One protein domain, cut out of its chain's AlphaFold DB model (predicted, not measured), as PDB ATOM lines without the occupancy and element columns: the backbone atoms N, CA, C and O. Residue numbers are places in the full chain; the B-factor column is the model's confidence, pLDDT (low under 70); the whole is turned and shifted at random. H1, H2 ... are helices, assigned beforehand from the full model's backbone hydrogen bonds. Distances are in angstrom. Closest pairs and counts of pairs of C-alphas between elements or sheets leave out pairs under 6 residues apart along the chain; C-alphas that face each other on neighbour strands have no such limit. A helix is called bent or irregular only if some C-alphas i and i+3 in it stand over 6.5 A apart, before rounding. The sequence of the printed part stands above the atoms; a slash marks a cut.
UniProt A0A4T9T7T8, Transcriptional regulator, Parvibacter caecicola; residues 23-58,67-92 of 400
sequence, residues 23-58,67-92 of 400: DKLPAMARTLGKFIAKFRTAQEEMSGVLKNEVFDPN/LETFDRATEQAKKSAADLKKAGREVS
ATOM      1  N   ASP A  23      48.552 -34.037  -6.615       92.50
ATOM      2  CA  ASP A  23      48.626 -32.619  -6.989       92.50
ATOM      3  C   ASP A  23      47.631 -32.200  -8.073       92.50
ATOM      4  O   ASP A  23      47.197 -31.044  -8.112       92.50
ATOM      5  N   LYS A  24      47.238 -33.113  -8.975       91.56
ATOM      6  CA  LYS A  24      46.366 -32.740 -10.099       91.56
ATOM      7  C   LYS A  24      44.932 -32.520  -9.642       91.56
ATOM      8  O   LYS A  24      44.326 -31.550 -10.087       91.56
ATOM      9  N   LEU A  25      44.402 -33.330  -8.723       92.81
ATOM     10  CA  LEU A  25      43.056 -33.111  -8.176       92.81
ATOM     11  C   LEU A  25      42.883 -31.731  -7.508       92.81
ATOM     12  O   LEU A  25      41.968 -31.015  -7.911       92.81
ATOM     13  N   PRO A  26      43.739 -31.268  -6.573       90.44
ATOM     14  CA  PRO A  26      43.625 -29.928  -6.002       90.44
ATOM     15  C   PRO A  26      44.029 -28.814  -6.981       90.44
ATOM     16  O   PRO A  26      43.575 -27.682  -6.820       90.44
ATOM     17  N   ALA A  27      44.839 -29.077  -8.014       94.06
ATOM     18  CA  ALA A  27      45.039 -28.116  -9.104       94.06
ATOM     19  C   ALA A  27      43.751 -27.926  -9.931       94.06
ATOM     20  O   ALA A  27      43.310 -26.791 -10.127       94.06
ATOM     21  N   MET A  28      43.100 -29.023 -10.335       94.50
ATOM     22  CA  MET A  28      41.837 -29.004 -11.080       94.50
ATOM     23  C   MET A  28      40.674 -28.480 -10.232       94.50
ATOM     24  O   MET A  28      39.862 -27.705 -10.723       94.50
ATOM     25  N   ALA A  29      40.616 -28.796  -8.937       94.69
ATOM     26  CA  ALA A  29      39.624 -28.223  -8.027       94.69
ATOM     27  C   ALA A  29      39.790 -26.698  -7.880       94.69
ATOM     28  O   ALA A  29      38.798 -25.977  -7.794       94.69
ATOM     29  N   ARG A  30      41.025 -26.173  -7.924       95.00
ATOM     30  CA  ARG A  30      41.280 -24.721  -7.930       95.00
ATOM     31  C   ARG A  30      40.904 -24.049  -9.255       95.00
ATOM     32  O   ARG A  30      40.517 -22.883  -9.223       95.00
ATOM     33  N   THR A  31      41.009 -24.716 -10.408       95.56
ATOM     34  CA  THR A  31      40.572 -24.144 -11.700       95.56
ATOM     35  C   THR A  31      39.060 -24.262 -11.884       95.56
ATOM     36  O   THR A  31      38.404 -23.256 -12.158       95.56
ATOM     37  N   LEU A  32      38.485 -25.439 -11.626       96.62
ATOM     38  CA  LEU A  32      37.044 -25.682 -11.662       96.62
ATOM     39  C   LEU A  32      36.306 -24.856 -10.599       96.62
ATOM     40  O   LEU A  32      35.270 -24.277 -10.898       96.62
ATOM     41  N   GLY A  33      36.868 -24.694  -9.399       95.94
ATOM     42  CA  GLY A  33      36.327 -23.805  -8.367       95.94
ATOM     43  C   GLY A  33      36.306 -22.333  -8.791       95.94
ATOM     44  O   GLY A  33      35.328 -21.639  -8.529       95.94
ATOM     45  N   LYS A  34      37.327 -21.854  -9.522       96.25
ATOM     46  CA  LYS A  34      37.328 -20.504 -10.124       96.25
ATOM     47  C   LYS A  34      36.290 -20.365 -11.242       96.25
ATOM     48  O   LYS A  34      35.706 -19.290 -11.376       96.25
ATOM     49  N   PHE A  35      36.056 -21.423 -12.022       96.56
ATOM     50  CA  PHE A  35      34.995 -21.461 -13.030       96.56
ATOM     51  C   PHE A  35      33.607 -21.436 -12.378       96.56
ATOM     52  O   PHE A  35      32.817 -20.561 -12.704       96.56
ATOM     53  N   ILE A  36      33.342 -22.309 -11.401       96.44
ATOM     54  CA  ILE A  36      32.079 -22.359 -10.645       96.44
ATOM     55  C   ILE A  36      31.825 -21.032  -9.921       96.44
ATOM     56  O   ILE A  36      30.702 -20.545  -9.946       96.44
ATOM     57  N   ALA A  37      32.850 -20.409  -9.327       96.00
ATOM     58  CA  ALA A  37      32.713 -19.094  -8.704       96.00
ATOM     59  C   ALA A  37      32.305 -18.016  -9.724       96.00
ATOM     60  O   ALA A  37      31.324 -17.319  -9.497       96.00
ATOM     61  N   LYS A  38      32.994 -17.922 -10.873       95.12
ATOM     62  CA  LYS A  38      32.617 -16.979 -11.943       95.12
ATOM     63  C   LYS A  38      31.243 -17.274 -12.536       95.12
ATOM     64  O   LYS A  38      30.500 -16.339 -12.794       95.12
ATOM     65  N   PHE A  39      30.905 -18.545 -12.735       95.62
ATOM     66  CA  PHE A  39      29.586 -18.955 -13.200       95.62
ATOM     67  C   PHE A  39      28.510 -18.560 -12.192       95.62
ATOM     68  O   PHE A  39      27.487 -18.033 -12.602       95.62
ATOM     69  N   ARG A  40      28.750 -18.718 -10.884       94.25
ATOM     70  CA  ARG A  40      27.772 -18.338  -9.863       94.25
ATOM     71  C   ARG A  40      27.635 -16.822  -9.709       94.25
ATOM     72  O   ARG A  40      26.510 -16.358  -9.628       94.25
ATOM     73  N   THR A  41      28.718 -16.047  -9.810       93.88
ATOM     74  CA  THR A  41      28.630 -14.576  -9.911       93.88
ATOM     75  C   THR A  41      27.876 -14.146 -11.174       93.88
ATOM     76  O   THR A  41      26.974 -13.328 -11.083       93.88
ATOM     77  N   ALA A  42      28.150 -14.755 -12.332       93.38
ATOM     78  CA  ALA A  42      27.403 -14.481 -13.561       93.38
ATOM     79  C   ALA A  42      25.930 -14.934 -13.472       93.38
ATOM     80  O   ALA A  42      25.062 -14.292 -14.049       93.38
ATOM     81  N   GLN A  43      25.620 -16.002 -12.728       92.44
ATOM     82  CA  GLN A  43      24.245 -16.395 -12.403       92.44
ATOM     83  C   GLN A  43      23.586 -15.426 -11.420       92.44
ATOM     84  O   GLN A  43      22.383 -15.224 -11.522       92.44
ATOM     85  N   GLU A  44      24.321 -14.842 -10.475       90.38
ATOM     86  CA  GLU A  44      23.826 -13.836  -9.528       90.38
ATOM     87  C   GLU A  44      23.544 -12.508 -10.256       90.38
ATOM     88  O   GLU A  44      22.464 -11.948 -10.092       90.38
ATOM     89  N   GLU A  45      24.436 -12.074 -11.155       86.31
ATOM     90  CA  GLU A  45      24.252 -10.932 -12.063       86.31
ATOM     91  C   GLU A  45      23.097 -11.171 -13.048       86.31
ATOM     92  O   GLU A  45      22.167 -10.369 -13.111       86.31
ATOM     93  N   MET A  46      23.088 -12.301 -13.765       84.25
ATOM     94  CA  MET A  46      22.026 -12.642 -14.718       84.25
ATOM     95  C   MET A  46      20.683 -12.883 -14.021       84.25
ATOM     96  O   MET A  46      19.659 -12.479 -14.554       84.25
ATOM     97  N   SER A  47      20.657 -13.475 -12.820       85.12
ATOM     98  CA  SER A  47      19.430 -13.558 -12.011       85.12
ATOM     99  C   SER A  47      19.006 -12.191 -11.493       85.12
ATOM    100  O   SER A  47      17.812 -11.973 -11.323       85.12
ATOM    101  N   GLY A  48      19.948 -11.285 -11.226       83.31
ATOM    102  CA  GLY A  48      19.668  -9.897 -10.878       83.31
ATOM    103  C   GLY A  48      18.992  -9.162 -12.031       83.31
ATOM    104  O   GLY A  48      17.943  -8.564 -11.826       83.31
ATOM    105  N   VAL A  49      19.529  -9.267 -13.248       76.31
ATOM    106  CA  VAL A  49      18.910  -8.686 -14.450       76.31
ATOM    107  C   VAL A  49      17.566  -9.356 -14.743       76.31
ATOM    108  O   VAL A  49      16.558  -8.664 -14.823       76.31
ATOM    109  N   LEU A  50      17.488 -10.693 -14.798       76.00
ATOM    110  CA  LEU A  50      16.223 -11.389 -15.064       76.00
ATOM    111  C   LEU A  50      15.142 -11.039 -14.031       76.00
ATOM    112  O   LEU A  50      14.025 -10.748 -14.434       76.00
ATOM    113  N   LYS A  51      15.452 -10.983 -12.729       74.06
ATOM    114  CA  LYS A  51      14.468 -10.644 -11.676       74.06
ATOM    115  C   LYS A  51      14.076  -9.165 -11.605       74.06
ATOM    116  O   LYS A  51      13.175  -8.846 -10.841       74.06
ATOM    117  N   ASN A  52      14.739  -8.281 -12.354       71.62
ATOM    118  CA  ASN A  52      14.394  -6.857 -12.430       71.62
ATOM    119  C   ASN A  52      13.897  -6.417 -13.824       71.62
ATOM    120  O   ASN A  52      13.241  -5.385 -13.916       71.62
ATOM    121  N   GLU A  53      14.192  -7.167 -14.896       65.62
ATOM    122  CA  GLU A  53      13.874  -6.790 -16.288       65.62
ATOM    123  C   GLU A  53      13.033  -7.819 -17.075       65.62
ATOM    124  O   GLU A  53      12.447  -7.446 -18.088       65.62
ATOM    125  N   VAL A  54      12.979  -9.098 -16.670       61.12
ATOM    126  CA  VAL A  54      12.394 -10.197 -17.489       61.12
ATOM    127  C   VAL A  54      11.339 -11.028 -16.740       61.12
ATOM    128  O   VAL A  54      10.400 -11.539 -17.344       61.12
ATOM    129  N   PHE A  55      11.484 -11.163 -15.424       61.19
ATOM    130  CA  PHE A  55      10.619 -11.929 -14.533       61.19
ATOM    131  C   PHE A  55       9.768 -10.947 -13.719       61.19
ATOM    132  O   PHE A  55      10.135 -10.574 -12.605       61.19
ATOM    133  N   ASP A  56       8.642 -10.509 -14.281       66.50
ATOM    134  CA  ASP A  56       7.578  -9.888 -13.487       66.50
ATOM    135  C   ASP A  56       6.780 -11.015 -12.802       66.50
ATOM    136  O   ASP A  56       6.148 -11.814 -13.499       66.50
ATOM    137  N   PRO A  57       6.793 -11.123 -11.458       62.50
ATOM    138  CA  PRO A  57       6.067 -12.172 -10.740       62.50
ATOM    139  C   PRO A  57       4.535 -12.036 -10.818       62.50
ATOM    140  O   PRO A  57       3.839 -12.904 -10.298       62.50
ATOM    141  N   ASN A  58       4.014 -10.972 -11.442       61.56
ATOM    142  CA  ASN A  58       2.585 -10.719 -11.650       61.56
ATOM    143  C   ASN A  58       2.159 -10.888 -13.124       61.56
ATOM    144  O   ASN A  58       0.999 -10.642 -13.449       61.56
ATOM    145  N   LEU A  67      15.112 -13.703 -26.030       75.88
ATOM    146  CA  LEU A  67      15.664 -13.474 -27.367       75.88
ATOM    147  C   LEU A  67      15.771 -11.980 -27.697       75.88
ATOM    148  O   LEU A  67      16.824 -11.556 -28.159       75.88
ATOM    149  N   GLU A  68      14.761 -11.158 -27.384       76.56
ATOM    150  CA  GLU A  68      14.856  -9.707 -27.608       76.56
ATOM    151  C   GLU A  68      15.899  -9.059 -26.696       76.56
ATOM    152  O   GLU A  68      16.582  -8.129 -27.121       76.56
ATOM    153  N   THR A  69      16.096  -9.562 -25.470       75.62
ATOM    154  CA  THR A  69      17.208  -9.114 -24.615       75.62
ATOM    155  C   THR A  69      18.559  -9.396 -25.285       75.62
ATOM    156  O   THR A  69      19.440  -8.533 -25.295       75.62
ATOM    157  N   PHE A  70      18.708 -10.574 -25.905       79.75
ATOM    158  CA  PHE A  70      19.909 -10.965 -26.650       79.75
ATOM    159  C   PHE A  70      20.110 -10.160 -27.941       79.75
ATOM    160  O   PHE A  70      21.226  -9.704 -28.201       79.75
ATOM    161  N   ASP A  71      19.060  -9.939 -28.733       86.25
ATOM    162  CA  ASP A  71      19.130  -9.134 -29.957       86.25
ATOM    163  C   ASP A  71      19.399  -7.660 -29.642       86.25
ATOM    164  O   ASP A  71      20.241  -7.038 -30.291       86.25
ATOM    165  N   ARG A  72      18.792  -7.107 -28.582       82.06
ATOM    166  CA  ARG A  72      19.067  -5.743 -28.104       82.06
ATOM    167  C   ARG A  72      20.514  -5.592 -27.638       82.06
ATOM    168  O   ARG A  72      21.178  -4.638 -28.044       82.06
ATOM    169  N   ALA A  73      21.033  -6.548 -26.862       85.25
ATOM    170  CA  ALA A  73      22.445  -6.580 -26.471       85.25
ATOM    171  C   ALA A  73      23.375  -6.714 -27.694       85.25
ATOM    172  O   ALA A  73      24.414  -6.055 -27.766       85.25
ATOM    173  N   THR A  74      22.977  -7.502 -28.694       90.56
ATOM    174  CA  THR A  74      23.731  -7.715 -29.937       90.56
ATOM    175  C   THR A  74      23.730  -6.470 -30.837       90.56
ATOM    176  O   THR A  74      24.771  -6.107 -31.382       90.56
ATOM    177  N   GLU A  75      22.613  -5.748 -30.952       91.50
ATOM    178  CA  GLU A  75      22.535  -4.441 -31.624       91.50
ATOM    179  C   GLU A  75      23.329  -3.356 -30.886       91.50
ATOM    180  O   GLU A  75      24.009  -2.538 -31.510       91.50
ATOM    181  N   GLN A  76      23.316  -3.367 -29.552       87.25
ATOM    182  CA  GLN A  76      24.107  -2.448 -28.731       87.25
ATOM    183  C   GLN A  76      25.618  -2.733 -28.849       87.25
ATOM    184  O   GLN A  76      26.424  -1.798 -28.917       87.25
ATOM    185  N   ALA A  77      26.008  -4.005 -28.994       91.19
ATOM    186  CA  ALA A  77      27.370  -4.415 -29.342       91.19
ATOM    187  C   ALA A  77      27.760  -4.002 -30.777       91.19
ATOM    188  O   ALA A  77      28.858  -3.485 -30.985       91.19
ATOM    189  N   LYS A  78      26.865  -4.145 -31.769       94.62
ATOM    190  CA  LYS A  78      27.100  -3.661 -33.147       94.62
ATOM    191  C   LYS A  78      27.278  -2.141 -33.202       94.62
ATOM    192  O   LYS A  78      28.202  -1.677 -33.869       94.62
ATOM    193  N   LYS A  79      26.438  -1.369 -32.495       92.44
ATOM    194  CA  LYS A  79      26.542   0.100 -32.422       92.44
ATOM    195  C   LYS A  79      27.849   0.540 -31.774       92.44
ATOM    196  O   LYS A  79      28.641   1.201 -32.432       92.44
ATOM    197  N   SER A  80      28.144   0.069 -30.561       85.88
ATOM    198  CA  SER A  80      29.406   0.407 -29.883       85.88
ATOM    199  C   SER A  80      30.650  -0.004 -30.691       85.88
ATOM    200  O   SER A  80      31.612   0.760 -30.758       85.88
ATOM    201  N   ALA A  81      30.621  -1.139 -31.401       92.00
ATOM    202  CA  ALA A  81      31.684  -1.517 -32.336       92.00
ATOM    203  C   ALA A  81      31.782  -0.585 -33.565       92.00
ATOM    204  O   ALA A  81      32.888  -0.317 -34.039       92.00
ATOM    205  N   ALA A  82      30.660  -0.074 -34.081       91.88
ATOM    206  CA  ALA A  82      30.641   0.915 -35.160       91.88
ATOM    207  C   ALA A  82      31.170   2.284 -34.696       91.88
ATOM    208  O   ALA A  82      31.977   2.888 -35.405       91.88
ATOM    209  N   ASP A  83      30.802   2.728 -33.492       92.00
ATOM    210  CA  ASP A  83      31.272   3.980 -32.890       92.00
ATOM    211  C   ASP A  83      32.781   3.932 -32.599       92.00
ATOM    212  O   ASP A  83      33.516   4.831 -33.017       92.00
ATOM    213  N   LEU A  84      33.289   2.837 -32.010       90.31
ATOM    214  CA  LEU A  84      34.736   2.614 -31.852       90.31
ATOM    215  C   LEU A  84      35.464   2.593 -33.206       90.31
ATOM    216  O   LEU A  84      36.555   3.152 -33.337       90.31
ATOM    217  N   LYS A  85      34.866   1.978 -34.235       93.31
ATOM    218  CA  LYS A  85      35.437   1.930 -35.589       93.31
ATOM    219  C   LYS A  85      35.424   3.297 -36.281       93.31
ATOM    220  O   LYS A  85      36.324   3.567 -37.077       93.31
ATOM    221  N   LYS A  86      34.454   4.165 -35.971       90.31
ATOM    222  CA  LYS A  86      34.392   5.554 -36.444       90.31
ATOM    223  C   LYS A  86      35.444   6.416 -35.743       90.31
ATOM    224  O   LYS A  86      36.296   6.981 -36.426       90.31
ATOM    225  N   ALA A  87      35.467   6.408 -34.409       87.94
ATOM    226  CA  ALA A  87      36.445   7.141 -33.604       87.94
ATOM    227  C   ALA A  87      37.890   6.719 -33.929       87.94
ATOM    228  O   ALA A  87      38.756   7.563 -34.149       87.94
ATOM    229  N   GLY A  88      38.151   5.415 -34.073       91.81
ATOM    230  CA  GLY A  88      39.458   4.900 -34.498       91.81
ATOM    231  C   GLY A  88      39.872   5.346 -35.907       91.81
ATOM    232  O   GLY A  88      41.064   5.476 -36.186       91.81
ATOM    233  N   ARG A  89      38.911   5.637 -36.796       90.06
ATOM    234  CA  ARG A  89      39.178   6.196 -38.131       90.06
ATOM    235  C   ARG A  89      39.466   7.695 -38.058       90.06
ATOM    236  O   ARG A  89      40.431   8.142 -38.667       90.06
ATOM    237  N   GLU A  90      38.702   8.441 -37.265       82.62
ATOM    238  CA  GLU A  90      38.903   9.878 -37.023       82.62
ATOM    239  C   GLU A  90      40.269  10.151 -36.358       82.62
ATOM    240  O   GLU A  90      41.029  10.990 -36.840       82.62
ATOM    241  N   VAL A  91      40.660   9.354 -35.354       84.94
ATOM    242  CA  VAL A  91      42.003   9.396 -34.737       84.94
ATOM    243  C   VAL A  91      43.110   9.012 -35.733       84.94
ATOM    244  O   VAL A  91      44.190   9.603 -35.716       84.94
ATOM    245  N   SER A  92      42.857   8.055 -36.635       84.31
ATOM    246  CA  SER A  92      43.823   7.652 -37.670       84.31
ATOM    247  C   SER A  92      44.067   8.760 -38.705       84.31
ATOM    248  O   SER A  92      45.222   9.065 -39.013       84.31
TER     249      SER A  92
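Overview. This is residues 23 to 58 and 67 to 92 of the 400 residues of the protein "Transcriptional regulator" of Parvibacter caecicola (UniProt A0A4T9T7T8). Two long helices, H1 and H2, spread as an open V; its narrow end is where H1 ends and H2 begins, and the two helices do not meet there in the printed part. Most of each arm of the V stands free, residues 24 to 46 of H1 and residues 70 to 92 of H2, and a short tail, residues 54 to 58, follows H1. There are 62 printed residues with two named helices, H1 then H2, and no named strand; the class is all helix. The whole is extended, with a radius of gyration of the C-alphas of 18.9 A, and flat, spanning 53 by 46 by 15 A.

Along the chain. Begin at Asp 23, just before H1. Find C-alpha 24 at (46.366, -32.740, -10.099); from there H1, residues 24 to 53, runs 42.0 A to C-alpha 53 at (13.874, -6.790, -16.288). After the cut, find C-alpha 67 at (15.664, -13.474, -27.367); from there H2, residues 67 to 92, runs 36.7 A to C-alpha 92 at (43.823, 7.652, -37.670).

Arrangement. H1 and H2 are apart, with no C-alpha of the one within 8 A of the other. Compare the x values of their end C-alphas: they fall from 46.366 to 13.874 along H1 and rise from 15.664 to 43.823 along H2, while y rises along both. Residues 23 to 46, of which 24 to 46 belong to H1, stand free, and so do residues 70 to 92 of H2. In H1 and H2 every O i to N i+4 pair is within hydrogen-bond range, and neither helix is bent.

Size, cuts and confidence. The two C-alphas farthest apart, those of Asp 23 and Glu 90, are 52.9 A apart. Residues 59 to 66 are not printed; C-alphas 58 and 67 are 20.6 A apart across this cut, which lies in the link from H1 to H2. The mean pLDDT of the printed part is 86.4; look for values under 70 at residues 53 to 58.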